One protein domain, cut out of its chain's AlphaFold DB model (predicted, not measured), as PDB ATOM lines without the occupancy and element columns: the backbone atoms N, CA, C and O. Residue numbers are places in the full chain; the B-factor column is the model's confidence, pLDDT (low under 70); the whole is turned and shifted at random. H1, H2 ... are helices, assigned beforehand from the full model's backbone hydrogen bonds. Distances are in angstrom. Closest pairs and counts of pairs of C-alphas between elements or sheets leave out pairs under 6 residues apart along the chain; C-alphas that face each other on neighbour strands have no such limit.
ATOM      1  N   ASP A 329      26.590  13.336  55.660       74.94
ATOM      2  CA  ASP A 329      26.061  14.336  54.726       74.94
ATOM      3  C   ASP A 329      27.063  14.693  53.622       74.94
ATOM      4  O   ASP A 329      26.675  14.826  52.461       74.94
ATOM      5  N   ASP A 330      28.351  14.767  53.954       77.31
ATOM      6  CA  ASP A 330      29.419  15.081  53.001       77.31
ATOM      7  C   ASP A 330      29.615  13.968  51.971       77.31
ATOM      8  O   ASP A 330      29.727  14.230  50.771       77.31
ATOM      9  N   GLN A 331      29.577  12.706  52.411       80.12
ATOM     10  CA  GLN A 331      29.643  11.551  51.512       80.12
ATOM     11  C   GLN A 331      28.454  11.542  50.539       80.12
ATOM     12  O   GLN A 331      28.622  11.261  49.346       80.12
ATOM     13  N   ARG A 332      27.263  11.934  51.011       78.50
ATOM     14  CA  ARG A 332      26.069  12.088  50.166       78.50
ATOM     15  C   ARG A 332      26.234  13.209  49.141       78.50
ATOM     16  O   ARG A 332      25.961  12.976  47.960       78.50
ATOM     17  N   ARG A 333      26.725  14.383  49.553       80.75
ATOM     18  CA  ARG A 333      27.011  15.508  48.638       80.75
ATOM     19  C   ARG A 333      28.015  15.103  47.562       80.75
ATOM     20  O   ARG A 333      27.699  15.201  46.378       80.75
ATOM     21  N   ALA A 334      29.147  14.514  47.949       83.75
ATOM     22  CA  ALA A 334      30.167  14.042  47.014       83.75
ATOM     23  C   ALA A 334      29.617  12.999  46.020       83.75
ATOM     24  O   ALA A 334      29.894  13.043  44.817       83.75
ATOM     25  N   ARG A 335      28.777  12.067  46.492       83.50
ATOM     26  CA  ARG A 335      28.102  11.077  45.638       83.50
ATOM     27  C   ARG A 335      27.170  11.739  44.621       83.50
ATOM     28  O   ARG A 335      27.109  11.285  43.471       83.50
ATOM     29  N   ARG A 336      26.409  12.750  45.045       81.00
ATOM     30  CA  ARG A 336      25.497  13.513  44.187       81.00
ATOM     31  C   ARG A 336      26.275  14.280  43.128       81.00
ATOM     32  O   ARG A 336      26.029  14.050  41.949       81.00
ATOM     33  N   GLU A 337      27.264  15.073  43.523       85.62
ATOM     34  CA  GLU A 337      28.120  15.820  42.595       85.62
ATOM     35  C   GLU A 337      28.786  14.890  41.574       85.62
ATOM     36  O   GLU A 337      28.776  15.147  40.371       85.62
ATOM     37  N   GLY A 338      29.305  13.745  42.024       83.69
ATOM     38  CA  GLY A 338      29.871  12.736  41.134       83.69
ATOM     39  C   GLY A 338      28.841  12.101  40.191       83.69
ATOM     40  O   GLY A 338      29.191  11.623  39.112       83.69
ATOM     41  N   TRP A 339      27.561  12.041  40.566       80.56
ATOM     42  CA  TRP A 339      26.485  11.614  39.668       80.56
ATOM     43  C   TRP A 339      26.111  12.712  38.667       80.56
ATOM     44  O   TRP A 339      26.006  12.405  37.483       80.56
ATOM     45  N   GLU A 340      25.990  13.965  39.107       82.81
ATOM     46  CA  GLU A 340      25.674  15.120  38.257       82.81
ATOM     47  C   GLU A 340      26.760  15.357  37.209       82.81
ATOM     48  O   GLU A 340      26.447  15.437  36.024       82.81
ATOM     49  N   LYS A 341      28.042  15.319  37.598       86.38
ATOM     50  CA  LYS A 341      29.182  15.392  36.665       86.38
ATOM     51  C   LYS A 341      29.115  14.300  35.595       86.38
ATOM     52  O   LYS A 341      29.271  14.571  34.408       86.38
ATOM     53  N   ARG A 342      28.826  13.054  35.995       83.25
ATOM     54  CA  ARG A 342      28.663  11.930  35.052       83.25
ATOM     55  C   ARG A 342      27.441  12.093  34.157       83.25
ATOM     56  O   ARG A 342      27.472  11.647  33.014       83.25
ATOM     57  N   HIS A 343      26.360  12.667  34.673       79.00
ATOM     58  CA  HIS A 343      25.161  12.937  33.894       79.00
ATOM     59  C   HIS A 343      25.421  14.034  32.853       79.00
ATOM     60  O   HIS A 343      25.113  13.826  31.683       79.00
ATOM     61  N   ALA A 344      26.060  15.136  33.252       82.62
ATOM     62  CA  ALA A 344      26.440  16.242  32.377       82.62
ATOM     63  C   ALA A 344      27.384  15.787  31.254       82.62
ATOM     64  O   ALA A 344      27.055  15.974  30.088       82.62
ATOM     65  N   ALA A 345      28.466  15.067  31.577       83.06
ATOM     66  CA  ALA A 345      29.404  14.542  30.576       83.06
ATOM     67  C   ALA A 345      28.719  13.633  29.537       83.06
ATOM     68  O   ALA A 345      29.065  13.620  28.359       83.06
ATOM     69  N   ARG A 346      27.706  12.865  29.954       75.19
ATOM     70  CA  ARG A 346      26.917  12.028  29.036       75.19
ATOM     71  C   ARG A 346      25.945  12.834  28.192       75.19
ATOM     72  O   ARG A 346      25.667  12.432  27.069       75.19
ATOM     73  N   GLN A 347      25.385  13.902  28.748       76.75
ATOM     74  CA  GLN A 347      24.488  14.798  28.031       76.75
ATOM     75  C   GLN A 347      25.252  15.593  26.967       76.75
ATOM     76  O   GLN A 347      24.770  15.708  25.848       76.75
ATOM     77  N   GLU A 348      26.465  16.031  27.285       80.94
ATOM     78  CA  GLU A 348      27.402  16.646  26.343       80.94
ATOM     79  C   GLU A 348      27.841  15.659  25.248       80.94
ATOM     80  O   GLU A 348      27.765  15.954  24.057       80.94
ATOM     81  N   ALA A 349      28.186  14.420  25.618       76.00
ATOM     82  CA  ALA A 349      28.437  13.362  24.637       76.00
ATOM     83  C   ALA A 349      27.216  13.088  23.736       76.00
ATOM     84  O   ALA A 349      27.377  12.649  22.602       76.00
ATOM     85  N   TRP A 350      26.000  13.341  24.235       67.62
ATOM     86  CA  TRP A 350      24.751  13.247  23.479       67.62
ATOM     87  C   TRP A 350      24.533  14.431  22.531       67.62
ATOM     88  O   TRP A 350      24.042  14.213  21.426       67.62
ATOM     89  N   SER A 351      24.865  15.660  22.938       72.19
ATOM     90  CA  SER A 351      24.737  16.849  22.081       72.19
ATOM     91  C   SER A 351      25.762  16.868  20.951       72.19
ATOM     92  O   SER A 351      25.484  17.421  19.895       72.19
ATOM     93  N   ASN A 352      26.912  16.219  21.141       75.00
ATOM     94  CA  ASN A 352      27.985  16.147  20.144       75.00
ATOM     95  C   ASN A 352      27.765  15.059  19.073       75.00
ATOM     96  O   ASN A 352      28.652  14.803  18.259       75.00
ATOM     97  N   ILE A 353      26.609  14.389  19.065       70.06
ATOM     98  CA  ILE A 353      26.260  13.382  18.057       70.06
ATOM     99  C   ILE A 353      25.833  14.102  16.764       70.06
ATOM    100  O   ILE A 353      24.848  14.838  16.808       70.06
ATOM    101  N   PRO A 354      26.501  13.876  15.613       72.81
ATOM    102  CA  PRO A 354      26.159  14.537  14.352       72.81
ATOM    103  C   PRO A 354      24.700  14.310  13.933       72.81
ATOM    104  O   PRO A 354      24.202  13.179  13.968       72.81
ATOM    105  N   ASP A 355      24.029  15.370  13.478       67.88
ATOM    106  CA  ASP A 355      22.607  15.326  13.109       67.88
ATOM    107  C   ASP A 355      22.303  14.428  11.900       67.88
ATOM    108  O   ASP A 355      21.205  13.874  11.810       67.88
ATOM    109  N   ASP A 356      23.298  14.200  11.039       68.12
ATOM    110  CA  ASP A 356      23.227  13.359   9.833       68.12
ATOM    111  C   ASP A 356      23.167  11.841  10.134       68.12
ATOM    112  O   ASP A 356      23.079  10.982   9.256       68.12
ATOM    113  N   ILE A 357      23.195  11.454  11.412       67.88
ATOM    114  CA  ILE A 357      23.071  10.051  11.800       67.88
ATOM    115  C   ILE A 357      21.640   9.537  11.569       67.88
ATOM    116  O   ILE A 357      20.667  10.035  12.147       67.88
ATOM    117  N   SER A 358      21.536   8.454  10.787       70.12
ATOM    118  CA  SER A 358      20.279   7.777  10.444       70.12
ATOM    119  C   SER A 358      19.402   7.466  11.671       70.12
ATOM    120  O   SER A 358      19.889   7.079  12.741       70.12
ATOM    121  N   ARG A 359      18.070   7.585  11.516       72.06
ATOM    122  CA  ARG A 359      17.073   7.318  12.584       72.06
ATOM    123  C   ARG A 359      17.310   5.987  13.307       72.06
ATOM    124  O   ARG A 359      17.123   5.907  14.518       72.06
ATOM    125  N   LEU A 360      17.750   4.965  12.574       66.69
ATOM    126  CA  LEU A 360      18.006   3.616  13.077       66.69
ATOM    127  C   LEU A 360      19.205   3.579  14.037       66.69
ATOM    128  O   LEU A 360      19.093   3.027  15.130       66.69
ATOM    129  N   ARG A 361      20.308   4.269  13.708       68.25
ATOM    130  CA  ARG A 361      21.447   4.444  14.628       68.25
ATOM    131  C   ARG A 361      21.048   5.230  15.874       68.25
ATOM    132  O   ARG A 361      21.504   4.905  16.961       68.25
ATOM    133  N   ARG A 362      20.170   6.227  15.731       68.56
ATOM    134  CA  ARG A 362      19.659   7.033  16.852       68.56
ATOM    135  C   ARG A 362      18.825   6.185  17.830       68.56
ATOM    136  O   ARG A 362      18.937   6.358  19.040       68.56
ATOM    137  N   ILE A 363      18.025   5.241  17.321       71.94
ATOM    138  CA  ILE A 363      17.253   4.277  18.130       71.94
ATOM    139  C   ILE A 363      18.171   3.244  18.785       71.94
ATOM    140  O   ILE A 363      18.064   3.031  19.991       71.94
ATOM    141  N   ILE A 364      19.095   2.651  18.020       71.12
ATOM    142  CA  ILE A 364      20.084   1.702  18.547       71.12
ATOM    143  C   ILE A 364      20.886   2.373  19.661       71.12
ATOM    144  O   ILE A 364      20.974   1.813  20.742       71.12
ATOM    145  N   TYR A 365      21.348   3.610  19.461       67.44
ATOM    146  CA  TYR A 365      22.075   4.364  20.479       67.44
ATOM    147  C   TYR A 365      21.226   4.655  21.728       67.44
ATOM    148  O   TYR A 365      21.710   4.473  22.839       67.44
ATOM    149  N   LYS A 366      19.940   5.029  21.594       66.69
ATOM    150  CA  LYS A 366      19.023   5.172  22.751       66.69
ATOM    151  C   LYS A 366      18.831   3.863  23.521       66.69
ATOM    152  O   LYS A 366      18.724   3.889  24.750       66.69
ATOM    153  N   ALA A 367      18.753   2.741  22.807       66.69
ATOM    154  CA  ALA A 367      18.601   1.416  23.394       66.69
ATOM    155  C   ALA A 367      19.898   0.952  24.081       66.69
ATOM    156  O   ALA A 367      19.853   0.484  25.217       66.69
ATOM    157  N   THR A 368      21.055   1.158  23.445       64.19
ATOM    158  CA  THR A 368      22.376   0.756  23.953       64.19
ATOM    159  C   THR A 368      22.897   1.686  25.043       64.19
ATOM    160  O   THR A 368      23.662   1.248  25.896       64.19
ATOM    161  N   SER A 369      22.482   2.958  25.078       65.50
ATOM    162  CA  SER A 369      22.937   3.921  26.091       65.50
ATOM    163  C   SER A 369      22.230   3.769  27.443       65.50
ATOM    164  O   SER A 369      22.457   4.596  28.330       65.50
ATOM    165  N   PHE A 370      21.327   2.788  27.603       74.75
ATOM    166  CA  PHE A 370      20.581   2.536  28.846       74.75
ATOM    167  C   PHE A 370      19.942   3.812  29.435       74.75
ATOM    168  O   PHE A 370      19.830   3.986  30.650       74.75
ATOM    169  N   GLN A 371      19.517   4.756  28.584       72.88
ATOM    170  CA  GLN A 371      19.062   6.071  29.050       72.88
ATOM    171  C   GLN A 371      17.803   5.952  29.918       72.88
ATOM    172  O   GLN A 371      17.664   6.647  30.925       72.88
ATOM    173  N   TRP A 372      16.913   5.024  29.559       78.56
ATOM    174  CA  TRP A 372      15.730   4.682  30.344       78.56
ATOM    175  C   TRP A 372      16.106   4.171  31.744       78.56
ATOM    176  O   TRP A 372      15.502   4.604  32.721       78.56
ATOM    177  N   TRP A 373      17.152   3.343  31.862       80.31
ATOM    178  CA  TRP A 373      17.649   2.820  33.137       80.31
ATOM    179  C   TRP A 373      18.236   3.930  34.004       80.31
ATOM    180  O   TRP A 373      18.003   3.967  35.207       80.31
ATOM    181  N   HIS A 374      18.955   4.885  33.412       78.31
ATOM    182  CA  HIS A 374      19.467   6.041  34.146       78.31
ATOM    183  C   HIS A 374      18.355   6.955  34.656       78.31
ATOM    184  O   HIS A 374      18.413   7.378  35.808       78.31
ATOM    185  N   ARG A 375      17.322   7.200  33.840       79.38
ATOM    186  CA  ARG A 375      16.131   7.951  34.264       79.38
ATOM    187  C   ARG A 375      15.360   7.210  35.356       79.38
ATOM    188  O   ARG A 375      14.981   7.826  36.345       79.38
ATOM    189  N   ALA A 376      15.173   5.899  35.213       83.69
ATOM    190  CA  ALA A 376      14.535   5.064  36.228       83.69
ATOM    191  C   ALA A 376      15.338   5.083  37.536       83.69
ATOM    192  O   ALA A 376      14.786   5.350  38.597       83.69
ATOM    193  N   LYS A 377      16.660   4.908  37.459       85.56
ATOM    194  CA  LYS A 377      17.563   4.983  38.610       85.56
ATOM    195  C   LYS A 377      17.538   6.356  39.278       85.56
ATOM    196  O   LYS A 377      17.589   6.405  40.498       85.56
ATOM    197  N   ALA A 378      17.463   7.449  38.517       83.12
ATOM    198  CA  ALA A 378      17.331   8.796  39.070       83.12
ATOM    199  C   ALA A 378      16.016   8.944  39.849       83.12
ATOM    200  O   ALA A 378      16.052   9.330  41.011       83.12
ATOM    201  N   LYS A 379      14.892   8.510  39.264       84.56
ATOM    202  CA  LYS A 379      13.586   8.516  39.938       84.56
ATOM    203  C   LYS A 379      13.537   7.631  41.184       84.56
ATOM    204  O   LYS A 379      12.853   7.975  42.130       84.56
ATOM    205  N   VAL A 380      14.237   6.496  41.196       86.62
ATOM    206  CA  VAL A 380      14.319   5.620  42.382       86.62
ATOM    207  C   VAL A 380      15.228   6.211  43.465       86.62
ATOM    208  O   VAL A 380      15.112   5.846  44.624       86.62
ATOM    209  N   ARG A 381      16.168   7.091  43.113       85.88
ATOM    210  CA  ARG A 381      17.024   7.762  44.100       85.88
ATOM    211  C   ARG A 381      16.337   8.953  44.748       85.88
ATOM    212  O   ARG A 381      16.486   9.160  45.948       85.88
ATOM    213  N   ASN A 382      15.628   9.726  43.936       87.19
ATOM    214  CA  ASN A 382      14.868  10.877  44.367       87.19
ATOM    215  C   ASN A 382      13.605  10.969  43.515       87.19
ATOM    216  O   ASN A 382      13.672  11.172  42.301       87.19
ATOM    217  N   ASN A 383      12.456  10.802  44.161       84.38
ATOM    218  CA  ASN A 383      11.159  10.942  43.516       84.38
ATOM    219  C   ASN A 383      10.390  12.188  43.969       84.38
ATOM    220  O   ASN A 383       9.200  12.299  43.676       84.38
ATOM    221  N   SER A 384      11.044  13.115  44.674       80.94
ATOM    222  CA  SER A 384      10.452  14.412  44.999       80.94
ATOM    223  C   SER A 384      10.176  15.208  43.720       80.94
ATOM    224  O   SER A 384      10.917  15.133  42.737       80.94
ATOM    225  N   LYS A 385       9.098  15.993  43.724       74.88
ATOM    226  CA  LYS A 385       8.681  16.790  42.564       74.88
ATOM    227  C   LYS A 385       9.713  17.856  42.182       74.88
ATOM    228  O   LYS A 385       9.906  18.126  41.000       74.88
ATOM    229  N   THR A 386      10.387  18.423  43.180       72.62
ATOM    230  CA  THR A 386      11.407  19.471  43.035       72.62
ATOM    231  C   THR A 386      12.824  18.916  42.836       72.62
ATOM    232  O   THR A 386      13.737  19.693  42.574       72.62
ATOM    233  N   ASN A 387      13.029  17.591  42.892       78.81
ATOM    234  CA  ASN A 387      14.356  16.958  42.988       78.81
ATOM    235  C   ASN A 387      15.185  17.502  44.164       78.81
ATOM    236  O   ASN A 387      16.366  17.815  44.027       78.81
ATOM    237  N   ASP A 388      14.544  17.598  45.324       82.12
ATOM    238  CA  ASP A 388      15.120  18.059  46.578       82.12
ATOM    239  C   ASP A 388      16.359  17.238  46.993       82.12
ATOM    240  O   ASP A 388      16.239  16.035  47.264       82.12
ATOM    241  N   PRO A 389      17.550  17.858  47.087       82.00
ATOM    242  CA  PRO A 389      18.780  17.187  47.492       82.00
ATOM    243  C   PRO A 389      18.727  16.528  48.876       82.00
ATOM    244  O   PRO A 389      19.425  15.534  49.097       82.00
ATOM    245  N   PHE A 390      17.918  17.042  49.809       80.81
ATOM    246  CA  PHE A 390      17.817  16.487  51.162       80.81
ATOM    247  C   PHE A 390      17.126  15.115  51.195       80.81
ATOM    248  O   PHE A 390      17.355  14.331  52.124       80.81
ATOM    249  N   LEU A 391      16.358  14.796  50.149       85.50
ATOM    250  CA  LEU A 391      15.608  13.550  49.994       85.50
ATOM    251  C   LEU A 391      16.326  12.501  49.121       85.50
ATOM    252  O   LEU A 391      15.778  11.420  48.909       85.50
ATOM    253  N   ASP A 392      17.551  12.770  48.644       85.56
ATOM    254  CA  ASP A 392      18.321  11.802  47.844       85.56
ATOM    255  C   ASP A 392      18.740  10.575  48.675       85.56
ATOM    256  O   ASP A 392      19.256  10.677  49.798       85.56
ATOM    257  N   LEU A 393      18.549   9.391  48.087       86.56
ATOM    258  CA  LEU A 393      18.878   8.098  48.677       86.56
ATOM    259  C   LEU A 393      19.797   7.261  47.784       86.56
ATOM    260  O   LEU A 393      19.859   7.385  46.557       86.56
ATOM    261  N   SER A 394      20.506   6.324  48.416       87.00
ATOM    262  CA  SER A 394      21.213   5.273  47.687       87.00
ATOM    263  C   SER A 394      20.208   4.366  46.977       87.00
ATOM    264  O   SER A 394      19.326   3.787  47.607       87.00
TER     265      SER A 394
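AT A GLANCE: This is residues 329 to 394 of the 444 residues of an uncharacterized protein of Rutstroemia sp. NJR-2017a BVV2 (UniProt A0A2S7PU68). The chain makes a long, open, narrow U: the long helix H1 forms one arm, and H2 and H3, almost end to end, fold back as the other, with a gap between the arms. Residues 354 to 361, of which 359 to 361 belong to H2, stick out at the turn, and residues 382 to 394 make a loop beyond H3, at the open end where H1 begins. The printed part has 66 residues with three named helices, H1, H2 and H3 in that order, and no named strand: the class is all helix. It is loose, with a radius of gyration of the C-alphas of 14.6 A, and a rod spanning 45 by 19 by 18 A.

IN THESE COORDINATES: H1, residues 329 to 351, runs 32.8 A from C-alpha 329 at (26.061, 14.336, 54.726) to C-alpha 351 at (24.737, 16.849, 22.081). H2, residues 359 to 368, is 14.2 A long. H3, residues 371 to 381, is 15.3 A long and ends with C-alpha 381 at (17.024, 7.762, 44.100).

HOW THE PARTS SIT: H1 touches no helix; it is apart from H2 and from H3, with no C-alpha of either within 8 A. H2 and H3 meet only through their link, residues 369 and 370, which is tight. In H1, H2 and H3 every O i to N i+4 pair is within hydrogen-bond range.

THE WHOLE: The two C-alphas farthest apart, those of Asp 329 and Ser 358, are 45.1 A apart. The C-alphas of Asp 329 and Ser 394 are 12.5 A apart. The printed part has no cut, and the link from H1 to H2, seven residues, is short. The mean pLDDT of the printed part is 77.6; residue 350 and residues 355 to 357, 360 to 362 and 365 to 369 are under 70.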